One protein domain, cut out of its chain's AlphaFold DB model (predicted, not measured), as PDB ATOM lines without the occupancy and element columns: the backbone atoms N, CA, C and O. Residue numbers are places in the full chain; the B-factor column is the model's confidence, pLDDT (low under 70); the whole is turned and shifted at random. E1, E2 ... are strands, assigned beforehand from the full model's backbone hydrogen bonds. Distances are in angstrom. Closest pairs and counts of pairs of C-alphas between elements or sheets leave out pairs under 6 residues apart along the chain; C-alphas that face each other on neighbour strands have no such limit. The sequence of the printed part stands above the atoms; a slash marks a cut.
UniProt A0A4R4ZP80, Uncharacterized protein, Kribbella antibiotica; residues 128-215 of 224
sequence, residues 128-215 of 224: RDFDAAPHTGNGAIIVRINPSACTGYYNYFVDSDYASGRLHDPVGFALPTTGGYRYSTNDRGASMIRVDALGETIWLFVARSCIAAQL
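What this domain is: This is residues 128 to 215 of the 224 residues of an uncharacterized protein of Kribbella antibiotica (UniProt A0A4R4ZP80). A strongly twisted sheet of four strands, E1, E4, E5 and E6, makes one layer of a small, uneven sandwich, and the two-stranded hairpin E2 and E3 makes the other, its strand E2 coming nearest to E6. The 88 printed residues hold six named strands, E1 to E6 in chain order, and no named helix. The larger sheet has the order E1, E4, E5, E6, and both sheets are antiparallel. The class is all strand, although under half of the residues, 39 of 88, are in named elements. The whole is compact, with a radius of gyration of the C-alphas of 12.1 A, and its rounded outline spans 32 by 27 by 25 A.

How they stand to each other: In the larger sheet the inner strands are E4, residues 178 to 185, and E5, residues 190 to 197, a hairpin with N 180 and O 194 2.8 A apart, within hydrogen-bond range. E4 bends by 68 degrees at residue 182 and E5 by 55 degrees at residue 194. E5 also forms a hairpin with the edge strand E6, residues 200 to 207, where N 193 and O 204 are 2.9 A apart. E4, E5 and E6 are a meander, each strand the antiparallel neighbour of the one before. The other edge strand is E1, residues 141 to 144, antiparallel to E4 at 111 degrees between directions, with N 143 and O 179 2.9 A apart. The second sheet is the hairpin of E2, residues 153 to 157, and E3, residues 165 to 170; N 154 and O 169 are 2.8 A apart. The two sheets form a sandwich, two sheets face to face, the facing parts 9.5 A centre to centre and the strands of the one at 23 degrees to those of the other. The closest C-alphas of E2 and E6 are those of Tyr 154 and Leu 204, 4.9 A apart. E1 and E6 are apart, and so are E2 and E4.

Where its parts are: E4 is 19.5 A long from first to last C-alpha, E5 19.6 A and E6 21.4 A. E1 measures 10.1 A, E2 11.1 A and E3 14.4 A. E1 begins at C-alpha 141, (58.525, -39.130, -39.922). E3 begins at C-alpha 165, (38.241, -47.271, -48.859), and E6 ends at C-alpha 207, (47.442, -42.219, -52.045).

The domain as a whole: The C-alphas farthest apart, of Asp 161 and Gly 199, are 33.7 A apart. The printed part has no cut. The links E4 to E5 and E5 to E6 are tight, the other three are short, and no link is long. Residues 128 to 140 hold no named element. The mean pLDDT of the printed part is 95.6, and no printed residue is under 70.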
ATOM      1  N   ARG A 128      47.660 -49.247 -39.853       96.25
ATOM      2  CA  ARG A 128      48.896 -49.989 -39.623       96.25
ATOM      3  C   ARG A 128      50.108 -49.122 -39.934       96.25
ATOM      4  O   ARG A 128      49.976 -48.018 -40.466       96.25
ATOM      5  N   ASP A 129      51.289 -49.680 -39.672       96.31
ATOM      6  CA  ASP A 129      52.566 -49.070 -40.032       96.31
ATOM      7  C   ASP A 129      52.675 -47.634 -39.464       96.31
ATOM      8  O   ASP A 129      52.992 -46.692 -40.180       96.31
ATOM      9  N   PHE A 130      52.345 -47.452 -38.182       96.94
ATOM     10  CA  PHE A 130      52.302 -46.161 -37.492       96.94
ATOM     11  C   PHE A 130      53.695 -45.543 -37.315       96.94
ATOM     12  O   PHE A 130      54.701 -46.241 -37.147       96.94
ATOM     13  N   ASP A 131      53.743 -44.211 -37.301       96.00
ATOM     14  CA  ASP A 131      54.969 -43.424 -37.148       96.00
ATOM     15  C   ASP A 131      55.649 -43.602 -35.786       96.00
ATOM     16  O   ASP A 131      56.874 -43.559 -35.703       96.00
ATOM     17  N   ALA A 132      54.870 -43.858 -34.736       94.62
ATOM     18  CA  ALA A 132      55.371 -44.068 -33.382       94.62
ATOM     19  C   ALA A 132      54.576 -45.143 -32.626       94.62
ATOM     20  O   ALA A 132      53.566 -45.665 -33.110       94.62
ATOM     21  N   ALA A 133      55.022 -45.449 -31.408       92.31
ATOM     22  CA  ALA A 133      54.282 -46.268 -30.458       92.31
ATOM     23  C   ALA A 133      52.906 -45.640 -30.124       92.31
ATOM     24  O   ALA A 133      52.685 -44.440 -30.357       92.31
ATOM     25  N   PRO A 134      51.956 -46.422 -29.583       89.31
ATOM     26  CA  PRO A 134      50.659 -45.910 -29.152       89.31
ATOM     27  C   PRO A 134      50.804 -44.664 -28.268       89.31
ATOM     28  O   PRO A 134      51.767 -44.529 -27.518       89.31
ATOM     29  N   HIS A 135      49.877 -43.714 -28.400       83.06
ATOM     30  CA  HIS A 135      49.831 -42.468 -27.613       83.06
ATOM     31  C   HIS A 135      51.009 -41.482 -27.759       83.06
ATOM     32  O   HIS A 135      50.956 -40.408 -27.166       83.06
ATOM     33  N   THR A 136      52.032 -41.783 -28.565       85.44
ATOM     34  CA  THR A 136      53.242 -40.938 -28.687       85.44
ATOM     35  C   THR A 136      53.455 -40.335 -30.073       85.44
ATOM     36  O   THR A 136      54.265 -39.423 -30.230       85.44
ATOM     37  N   GLY A 137      52.722 -40.807 -31.085       79.56
ATOM     38  CA  GLY A 137      52.859 -40.294 -32.446       79.56
ATOM     39  C   GLY A 137      52.564 -38.804 -32.514       79.56
ATOM     40  O   GLY A 137      51.602 -38.313 -31.910       79.56
ATOM     41  N   ASN A 138      53.317 -38.091 -33.343       81.75
ATOM     42  CA  ASN A 138      53.091 -36.679 -33.658       81.75
ATOM     43  C   ASN A 138      53.296 -36.363 -35.149       81.75
ATOM     44  O   ASN A 138      53.163 -35.209 -35.528       81.75
ATOM     45  N   GLY A 139      53.562 -37.352 -36.008       87.00
ATOM     46  CA  GLY A 139      53.942 -37.123 -37.397       87.00
ATOM     47  C   GLY A 139      55.399 -36.683 -37.541       87.00
ATOM     48  O   GLY A 139      55.670 -35.718 -38.260       87.00
ATOM     49  N   ALA A 140      56.315 -37.319 -36.802       90.94
ATOM     50  CA  ALA A 140      57.748 -37.004 -36.813       90.94
ATOM     51  C   ALA A 140      58.471 -37.533 -38.060       90.94
ATOM     52  O   ALA A 140      59.484 -36.966 -38.465       90.94
ATOM     53  N   ILE A 141      57.966 -38.606 -38.674       96.25
ATOM     54  CA  ILE A 141      58.525 -39.130 -39.922       96.25
ATOM     55  C   ILE A 141      58.147 -38.167 -41.047       96.25
ATOM     56  O   ILE A 141      56.995 -38.129 -41.475       96.25
ATOM     57  N   ILE A 142      59.112 -37.384 -41.523       97.44
ATOM     58  CA  ILE A 142      58.889 -36.443 -42.620       97.44
ATOM     59  C   ILE A 142      59.046 -37.161 -43.958       97.44
ATOM     60  O   ILE A 142      60.079 -37.762 -44.242       97.44
ATOM     61  N   VAL A 143      58.018 -37.055 -44.794       97.69
ATOM     62  CA  VAL A 143      58.001 -37.557 -46.169       97.69
ATOM     63  C   VAL A 143      57.936 -36.385 -47.138       97.69
ATOM     64  O   VAL A 143      57.275 -35.381 -46.872       97.69
ATOM     65  N   ARG A 144      58.607 -36.505 -48.279       97.31
ATOM     66  CA  ARG A 144      58.452 -35.599 -49.417       97.31
ATOM     67  C   ARG A 144      57.165 -35.926 -50.160       97.31
ATOM     68  O   ARG A 144      56.749 -37.077 -50.253       97.31
ATOM     69  N   ILE A 145      56.548 -34.910 -50.726       96.56
ATOM     70  CA  ILE A 145      55.315 -34.999 -51.496       96.56
ATOM     71  C   ILE A 145      55.604 -34.312 -52.821       96.56
ATOM     72  O   ILE A 145      56.191 -33.233 -52.834       96.56
ATOM     73  N   ASN A 146      55.220 -34.935 -53.935       95.81
ATOM     74  CA  ASN A 146      55.246 -34.276 -55.234       95.81
ATOM     75  C   ASN A 146      53.878 -33.615 -55.478       95.81
ATOM     76  O   ASN A 146      52.940 -34.333 -55.831       95.81
ATOM     77  N   PRO A 147      53.737 -32.283 -55.355       94.50
ATOM     78  CA  PRO A 147      52.432 -31.628 -55.469       94.50
ATOM     79  C   PRO A 147      51.814 -31.730 -56.868       94.50
ATOM     80  O   PRO A 147      50.612 -31.563 -57.017       94.50
ATOM     81  N   SER A 148      52.622 -32.024 -57.895       94.25
ATOM     82  CA  SER A 148      52.139 -32.218 -59.271       94.25
ATOM     83  C   SER A 148      51.574 -33.619 -59.537       94.25
ATOM     84  O   SER A 148      50.834 -33.804 -60.496       94.25
ATOM     85  N   ALA A 149      51.914 -34.603 -58.698       93.38
ATOM     86  CA  ALA A 149      51.506 -36.001 -58.864       93.38
ATOM     87  C   ALA A 149      50.622 -36.515 -57.717       93.38
ATOM     88  O   ALA A 149      50.027 -37.584 -57.828       93.38
ATOM     89  N   CYS A 150      50.543 -35.773 -56.611       96.62
ATOM     90  CA  CYS A 150      49.847 -36.177 -55.400       96.62
ATOM     91  C   CYS A 150      48.768 -35.169 -55.035       96.62
ATOM     92  O   CYS A 150      49.032 -33.978 -54.899       96.62
ATOM     93  N   THR A 151      47.558 -35.680 -54.827       97.81
ATOM     94  CA  THR A 151      46.412 -34.902 -54.354       97.81
ATOM     95  C   THR A 151      46.073 -35.307 -52.925       97.81
ATOM     96  O   THR A 151      46.172 -36.484 -52.568       97.81
ATOM     97  N   GLY A 152      45.713 -34.320 -52.105       98.31
ATOM     98  CA  GLY A 152      45.249 -34.532 -50.740       98.31
ATOM     99  C   GLY A 152      43.737 -34.683 -50.673       98.31
ATOM    100  O   GLY A 152      43.008 -34.011 -51.404       98.31
ATOM    101  N   TYR A 153      43.277 -35.518 -49.753       98.62
ATOM    102  CA  TYR A 153      41.868 -35.828 -49.543       98.62
ATOM    103  C   TYR A 153      41.550 -35.815 -48.055       98.62
ATOM    104  O   TYR A 153      42.343 -36.294 -47.246       98.62
ATOM    105  N   TYR A 154      40.397 -35.284 -47.671       98.25
ATOM    106  CA  TYR A 154      39.992 -35.290 -46.271       98.25
ATOM    107  C   TYR A 154      39.615 -36.684 -45.777       98.25
ATOM    108  O   TYR A 154      39.751 -36.941 -44.582       98.25
ATOM    109  N   ASN A 155      39.167 -37.578 -46.664       98.50
ATOM    110  CA  ASN A 155      38.597 -38.860 -46.274       98.50
ATOM    111  C   ASN A 155      39.051 -40.023 -47.175       98.50
ATOM    112  O   ASN A 155      39.478 -39.837 -48.318       98.50
ATOM    113  N   TYR A 156      38.973 -41.229 -46.607       98.62
ATOM    114  CA  TYR A 156      39.324 -42.489 -47.267       98.62
ATOM    115  C   TYR A 156      38.321 -43.608 -46.972       98.62
ATOM    116  O   TYR A 156      37.865 -44.301 -47.879       98.62
ATOM    117  N   PHE A 157      38.006 -43.822 -45.693       98.31
ATOM    118  CA  PHE A 157      37.127 -44.912 -45.273       98.31
ATOM    119  C   PHE A 157      35.697 -44.688 -45.759       98.31
ATOM    120  O   PHE A 157      35.150 -43.594 -45.621       98.31
ATOM    121  N   VAL A 158      35.081 -45.749 -46.279       97.31
ATOM    122  CA  VAL A 158      33.710 -45.702 -46.811       97.31
ATOM    123  C   VAL A 158      32.691 -46.369 -45.894       97.31
ATOM    124  O   VAL A 158      31.502 -46.075 -46.016       97.31
ATOM    125  N   ASP A 159      33.139 -47.215 -44.961       96.62
ATOM    126  CA  ASP A 159      32.286 -47.911 -44.001       96.62
ATOM    127  C   ASP A 159      32.973 -48.182 -42.643       96.62
ATOM    128  O   ASP A 159      34.124 -47.806 -42.409       96.62
ATOM    129  N   SER A 160      32.221 -48.774 -41.705       96.81
ATOM    130  CA  SER A 160      32.663 -49.028 -40.326       96.81
ATOM    131  C   SER A 160      33.488 -50.316 -40.142       96.81
ATOM    132  O   SER A 160      33.773 -50.696 -38.997       96.81
ATOM    133  N   ASP A 161      33.830 -51.031 -41.215       95.56
ATOM    134  CA  ASP A 161      34.788 -52.137 -41.178       95.56
ATOM    135  C   ASP A 161      36.238 -51.626 -41.148       95.56
ATOM    136  O   ASP A 161      37.079 -52.237 -40.487       95.56
ATOM    137  N   TYR A 162      36.486 -50.453 -41.749       96.19
ATOM    138  CA  TYR A 162      37.795 -49.811 -41.944       96.19
ATOM    139  C   TYR A 162      38.860 -50.727 -42.571       96.19
ATOM    140  O   TYR A 162      40.068 -50.521 -42.394       96.19
ATOM    141  N   ALA A 163      38.426 -51.756 -43.290       94.50
ATOM    142  CA  ALA A 163      39.282 -52.676 -44.012       94.50
ATOM    143  C   ALA A 163      39.758 -52.051 -45.323       94.50
ATOM    144  O   ALA A 163      40.896 -52.293 -45.721       94.50
ATOM    145  N   SER A 164      38.917 -51.230 -45.964       95.50
ATOM    146  CA  SER A 164      39.236 -50.579 -47.235       95.50
ATOM    147  C   SER A 164      38.567 -49.211 -47.412       95.50
ATOM    148  O   SER A 164      37.877 -48.709 -46.521       95.50
ATOM    149  N   GLY A 165      38.817 -48.571 -48.553       97.25
ATOM    150  CA  GLY A 165      38.241 -47.271 -48.859       97.25
ATOM    151  C   GLY A 165      38.567 -46.758 -50.255       97.25
ATOM    152  O   GLY A 165      39.089 -47.470 -51.112       97.25
ATOM    153  N   ARG A 166      38.251 -45.484 -50.478       97.44
ATOM    154  CA  ARG A 166      38.627 -44.722 -51.671       97.44
ATOM    155  C   ARG A 166      38.924 -43.292 -51.259       97.44
ATOM    156  O   ARG A 166      38.279 -42.769 -50.369       97.44
ATOM    157  N   LEU A 167      39.859 -42.628 -51.919       98.12
ATOM    158  CA  LEU A 167      40.113 -41.214 -51.645       98.12
ATOM    159  C   LEU A 167      38.911 -40.364 -52.084       98.12
ATOM    160  O   LEU A 167      38.480 -40.458 -53.235       98.12
ATOM    161  N   HIS A 168      38.383 -39.538 -51.181       96.75
ATOM    162  CA  HIS A 168      37.286 -38.612 -51.470       96.75
ATOM    163  C   HIS A 168      37.392 -37.326 -50.641       96.75
ATOM    164  O   HIS A 168      38.209 -37.219 -49.726       96.75
ATOM    165  N   ASP A 169      36.591 -36.327 -51.012       96.50
ATOM    166  CA  ASP A 169      36.653 -34.966 -50.468       96.50
ATOM    167  C   ASP A 169      38.041 -34.326 -50.670       96.50
ATOM    168  O   ASP A 169      38.800 -34.164 -49.711       96.50
ATOM    169  N   PRO A 170      38.428 -33.998 -51.921       97.12
ATOM    170  CA  PRO A 170      39.727 -33.392 -52.197       97.12
ATOM    171  C   PRO A 170      39.887 -32.077 -51.430       97.12
ATOM    172  O   PRO A 170      38.956 -31.278 -51.339       97.12
ATOM    173  N   VAL A 171      41.091 -31.818 -50.916       97.06
ATOM    174  CA  VAL A 171      41.333 -30.660 -50.035       97.06
ATOM    175  C   VAL A 171      41.281 -29.306 -50.749       97.06
ATOM    176  O   VAL A 171      41.223 -28.269 -50.097       97.06
ATOM    177  N   GLY A 172      41.306 -29.294 -52.085       95.00
ATOM    178  CA  GLY A 172      41.125 -28.082 -52.893       95.00
ATOM    179  C   GLY A 172      42.307 -27.104 -52.890       95.00
ATOM    180  O   GLY A 172      42.204 -26.035 -53.483       95.00
ATOM    181  N   PHE A 173      43.432 -27.460 -52.265       95.00
ATOM    182  CA  PHE A 173      44.672 -26.685 -52.282       95.00
ATOM    183  C   PHE A 173      45.861 -27.539 -52.739       95.00
ATOM    184  O   PHE A 173      45.860 -28.764 -52.603       95.00
ATOM    185  N   ALA A 174      46.893 -26.882 -53.276       94.69
ATOM    186  CA  ALA A 174      48.137 -27.545 -53.654       94.69
ATOM    187  C   ALA A 174      48.892 -28.014 -52.404       94.69
ATOM    188  O   ALA A 174      49.149 -27.221 -51.496       94.69
ATOM    189  N   LEU A 175      49.254 -29.297 -52.355       96.88
ATOM    190  CA  LEU A 175      49.983 -29.843 -51.215       96.88
ATOM    191  C   LEU A 175      51.370 -29.188 -51.069       96.88
ATOM    192  O   LEU A 175      52.032 -28.931 -52.078       96.88
ATOM    193  N   PRO A 176      51.861 -28.978 -49.836       96.62
ATOM    194  CA  PRO A 176      53.269 -28.673 -49.603       96.62
ATOM    195  C   PRO A 176      54.186 -29.793 -50.114       96.62
ATOM    196  O   PRO A 176      53.757 -30.928 -50.320       96.62
ATOM    197  N   THR A 177      55.477 -29.500 -50.270       96.81
ATOM    198  CA  THR A 177      56.479 -30.475 -50.744       96.81
ATOM    199  C   THR A 177      56.905 -31.491 -49.684       96.81
ATOM    200  O   THR A 177      57.633 -32.434 -49.995       96.81
ATOM    201  N   THR A 178      56.461 -31.332 -48.436       97.19
ATOM    202  CA  THR A 178      56.714 -32.263 -47.331       97.19
ATOM    203  C   THR A 178      55.507 -32.370 -46.409       97.19
ATOM    204  O   THR A 178      54.744 -31.417 -46.270       97.19
ATOM    205  N   GLY A 179      55.375 -33.500 -45.718       97.38
ATOM    206  CA  GLY A 179      54.382 -33.704 -44.666       97.38
ATOM    207  C   GLY A 179      54.872 -34.680 -43.600       97.38
ATOM    208  O   GLY A 179      55.800 -35.456 -43.830       97.38
ATOM    209  N   GLY A 180      54.250 -34.638 -42.426       97.81
ATOM    210  CA  GLY A 180      54.502 -35.588 -41.345       97.81
ATOM    211  C   GLY A 180      53.626 -36.827 -41.498       97.81
ATOM    212  O   GLY A 180      52.407 -36.736 -41.375       97.81
ATOM    213  N   TYR A 181      54.226 -37.983 -41.750       97.94
ATOM    214  CA  TYR A 181      53.533 -39.263 -41.869       97.94
ATOM    215  C   TYR A 181      52.992 -39.753 -40.525       97.94
ATOM    216  O   TYR A 181      53.695 -39.668 -39.523       97.94
ATOM    217  N   ARG A 182      51.772 -40.310 -40.508       96.75
ATOM    218  CA  ARG A 182      51.143 -40.851 -39.293       96.75
ATOM    219  C   ARG A 182      50.918 -42.354 -39.324       96.75
ATOM    220  O   ARG A 182      51.335 -43.059 -38.415       96.75
ATOM    221  N   TYR A 183      50.178 -42.827 -40.317       97.38
ATOM    222  CA  TYR A 183      49.828 -44.235 -40.472       97.38
ATOM    223  C   TYR A 183      49.400 -44.508 -41.909       97.38
ATOM    224  O   TYR A 183      49.085 -43.592 -42.675       97.38
ATOM    225  N   SER A 184      49.363 -45.786 -42.261       97.88
ATOM    226  CA  SER A 184      48.759 -46.268 -43.497       97.88
ATOM    227  C   SER A 184      47.457 -46.986 -43.181       97.88
ATOM    228  O   SER A 184      47.331 -47.618 -42.132       97.88
ATOM    229  N   THR A 185      46.483 -46.888 -44.077       98.25
ATOM    230  CA  THR A 185      45.238 -47.658 -43.974       98.25
ATOM    231  C   THR A 185      45.550 -49.156 -44.012       98.25
ATOM    232  O   THR A 185      46.618 -49.567 -44.482       98.25
ATOM    233  N   ASN A 186      44.662 -49.995 -43.472       96.94
ATOM    234  CA  ASN A 186      44.916 -51.435 -43.345       96.94
ATOM    235  C   ASN A 186      45.196 -52.128 -44.693       96.94
ATOM    236  O   ASN A 186      46.126 -52.937 -44.782       96.94
ATOM    237  N   ASP A 187      44.464 -51.743 -45.739       97.62
ATOM    238  CA  ASP A 187      44.662 -52.163 -47.134       97.62
ATOM    239  C   ASP A 187      45.864 -51.509 -47.833       97.62
ATOM    240  O   ASP A 187      46.197 -51.869 -48.961       97.62
ATOM    241  N   ARG A 188      46.534 -50.554 -47.174       97.00
ATOM    242  CA  ARG A 188      47.626 -49.747 -47.732       97.00
ATOM    243  C   ARG A 188      47.231 -48.984 -49.002       97.00
ATOM    244  O   ARG A 188      48.108 -48.678 -49.807       97.00
ATOM    245  N   GLY A 189      45.957 -48.637 -49.180       98.25
ATOM    246  CA  GLY A 189      45.539 -47.769 -50.283       98.25
ATOM    247  C   GLY A 189      45.868 -46.292 -50.041       98.25
ATOM    248  O   GLY A 189      46.235 -45.578 -50.978       98.25
ATOM    249  N   ALA A 190      45.856 -45.838 -48.782       98.62
ATOM    250  CA  ALA A 190      46.183 -44.462 -48.416       98.62
ATOM    251  C   ALA A 190      47.121 -44.353 -47.204       98.62
ATOM    252  O   ALA A 190      47.330 -45.292 -46.431       98.62
ATOM    253  N   SER A 191      47.695 -43.163 -47.037       98.50
ATOM    254  CA  SER A 191      48.425 -42.761 -45.836       98.50
ATOM    255  C   SER A 191      47.883 -41.450 -45.294       98.50
ATOM    256  O   SER A 191      47.708 -40.498 -46.052       98.50
ATOM    257  N   MET A 192      47.671 -41.404 -43.980       98.25
ATOM    258  CA  MET A 192      47.362 -40.173 -43.262       98.25
ATOM    259  C   MET A 192      48.658 -39.401 -43.015       98.25
ATOM    260  O   MET A 192      49.628 -39.947 -42.473       98.25
ATOM    261  N   ILE A 193      48.661 -38.129 -43.393       97.94
ATOM    262  CA  ILE A 193      49.763 -37.198 -43.173       97.94
ATOM    263  C   ILE A 193      49.239 -35.907 -42.540       97.94
ATOM    264  O   ILE A 193      48.091 -35.519 -42.758       97.94
ATOM    265  N   ARG A 194      50.089 -35.223 -41.773       95.94
ATOM    266  CA  ARG A 194      49.889 -33.813 -41.426       95.94
ATOM    267  C   ARG A 194      50.657 -32.928 -42.388       95.94
ATOM    268  O   ARG A 194      51.813 -33.212 -42.709       95.94
ATOM    269  N   VAL A 195      50.034 -31.836 -42.789       96.50
ATOM    270  CA  VAL A 195      50.676 -30.750 -43.528       96.50
ATOM    271  C   VAL A 195      50.330 -29.426 -42.867       96.50
ATOM    272  O   VAL A 195      49.261 -29.301 -42.269       96.50
ATOM    273  N   ASP A 196      51.208 -28.442 -43.012       94.75
ATOM    274  CA  ASP A 196      50.894 -27.059 -42.673       94.75
ATOM    275  C   ASP A 196      50.481 -26.340 -43.958       94.75
ATOM    276  O   ASP A 196      51.273 -26.178 -44.889       94.75
ATOM    277  N   ALA A 197      49.206 -25.970 -44.043       93.25
ATOM    278  CA  ALA A 197      48.628 -25.298 -45.200       93.25
ATOM    279  C   ALA A 197      47.505 -24.363 -44.748       93.25
ATOM    280  O   ALA A 197      46.848 -24.605 -43.740       93.25
ATOM    281  N   LEU A 198      47.291 -23.273 -45.489       90.31
ATOM    282  CA  LEU A 198      46.278 -22.259 -45.153       90.31
ATOM    283  C   LEU A 198      46.448 -21.662 -43.737       90.31
ATOM    284  O   LEU A 198      45.475 -21.233 -43.126       90.31
ATOM    285  N   GLY A 199      47.677 -21.646 -43.208       90.94
ATOM    286  CA  GLY A 199      47.974 -21.181 -41.847       90.94
ATOM    287  C   GLY A 199      47.614 -22.170 -40.732       90.94
ATOM    288  O   GLY A 199      47.696 -21.810 -39.563       90.94
ATOM    289  N   GLU A 200      47.237 -23.405 -41.069       93.25
ATOM    290  CA  GLU A 200      46.766 -24.418 -40.123       93.25
ATOM    291  C   GLU A 200      47.487 -25.757 -40.315       93.25
ATOM    292  O   GLU A 200      47.815 -26.157 -41.433       93.25
ATOM    293  N   THR A 201      47.656 -26.512 -39.226       92.31
ATOM    294  CA  THR A 201      47.991 -27.940 -39.323       92.31
ATOM    295  C   THR A 201      46.740 -28.735 -39.690       92.31
ATOM    296  O   THR A 201      45.756 -28.741 -38.934       92.31
ATOM    297  N   ILE A 202      46.804 -29.428 -40.826       95.06
ATOM    298  CA  ILE A 202      45.715 -30.199 -41.431       95.06
ATOM    299  C   ILE A 202      46.141 -31.663 -41.547       95.06
ATOM    300  O   ILE A 202      47.184 -31.976 -42.117       95.06
ATOM    301  N   TRP A 203      45.303 -32.561 -41.029       95.94
ATOM    302  CA  TRP A 203      45.407 -34.000 -41.261       95.94
ATOM    303  C   TRP A 203      44.615 -34.369 -42.511       95.94
ATOM    304  O   TRP A 203      43.443 -34.009 -42.629       95.94
ATOM    305  N   LEU A 204      45.260 -35.061 -43.446       98.12
ATOM    306  CA  LEU A 204      44.665 -35.475 -44.711       98.12
ATOM    307  C   LEU A 204      45.261 -36.798 -45.191       98.12
ATOM    308  O   LEU A 204      46.358 -37.196 -44.794       98.12
ATOM    309  N   PHE A 205      44.554 -37.461 -46.093       98.69
ATOM    310  CA  PHE A 205      45.033 -38.632 -46.802       98.69
ATOM    311  C   PHE A 205      45.706 -38.262 -48.119       98.69
ATOM    312  O   PHE A 205      45.256 -37.384 -48.855       98.69
ATOM    313  N   VAL A 206      46.746 -39.016 -48.452       98.62
ATOM    314  CA  VAL A 206      47.281 -39.139 -49.810       98.62
ATOM    315  C   VAL A 206      47.242 -40.603 -50.231       98.62
ATOM    316  O   VAL A 206      47.261 -41.497 -49.378       98.62
ATOM    317  N   ALA A 207      47.234 -40.865 -51.539       98.38
ATOM    318  CA  ALA A 207      47.442 -42.219 -52.045       98.38
ATOM    319  C   ALA A 207      48.752 -42.780 -51.483       98.38
ATOM    320  O   ALA A 207      49.775 -42.093 -51.464       98.38
ATOM    321  N   ARG A 208      48.749 -44.038 -51.036       97.69
ATOM    322  CA  ARG A 208      49.932 -44.644 -50.411       97.69
ATOM    323  C   ARG A 208      51.158 -44.587 -51.324       97.69
ATOM    324  O   ARG A 208      52.266 -44.307 -50.862       97.69
ATOM    325  N   SER A 209      50.943 -44.801 -52.622       97.44
ATOM    326  CA  SER A 209      51.963 -44.754 -53.674       97.44
ATOM    327  C   SER A 209      52.730 -43.429 -53.738       97.44
ATOM    328  O   SER A 209      53.887 -43.437 -54.147       97.44
ATOM    329  N   CYS A 210      52.153 -42.318 -53.267       97.12
ATOM    330  CA  CYS A 210      52.821 -41.015 -53.240       97.12
ATOM    331  C   CYS A 210      54.053 -40.964 -52.333       97.12
ATOM    332  O   CYS A 210      54.988 -40.211 -52.598       97.12
ATOM    333  N   ILE A 211      54.048 -41.734 -51.242       97.31
ATOM    334  CA  ILE A 211      55.065 -41.618 -50.187       97.31
ATOM    335  C   ILE A 211      55.673 -42.964 -49.782       97.31
ATOM    336  O   ILE A 211      56.590 -42.997 -48.965       97.31
ATOM    337  N   ALA A 212      55.186 -44.081 -50.336       95.94
ATOM    338  CA  ALA A 212      55.577 -45.428 -49.926       95.94
ATOM    339  C   ALA A 212      57.093 -45.663 -49.966       95.94
ATOM    340  O   ALA A 212      57.642 -46.198 -49.007       95.94
ATOM    341  N   ALA A 213      57.768 -45.207 -51.027       95.38
ATOM    342  CA  ALA A 213      59.211 -45.386 -51.219       95.38
ATOM    343  C   ALA A 213      60.083 -44.632 -50.196       95.38
ATOM    344  O   ALA A 213      61.288 -44.845 -50.137       95.38
ATOM    345  N   GLN A 214      59.485 -43.732 -49.416       95.50
ATOM    346  CA  GLN A 214      60.185 -42.874 -48.460       95.50
ATOM    347  C   GLN A 214      59.996 -43.336 -47.018       95.50
ATOM    348  O   GLN A 214      60.610 -42.782 -46.109       95.50
ATOM    349  N   LEU A 215      59.113 -44.311 -46.794       95.69
ATOM    350  CA  LEU A 215      58.866 -44.800 -45.452       95.69
ATOM    351  C   LEU A 215      59.996 -45.720 -44.979       95.69
ATOM    352  O   LEU A 215      60.495 -46.525 -45.768       95.69
TER     353      LEU A 215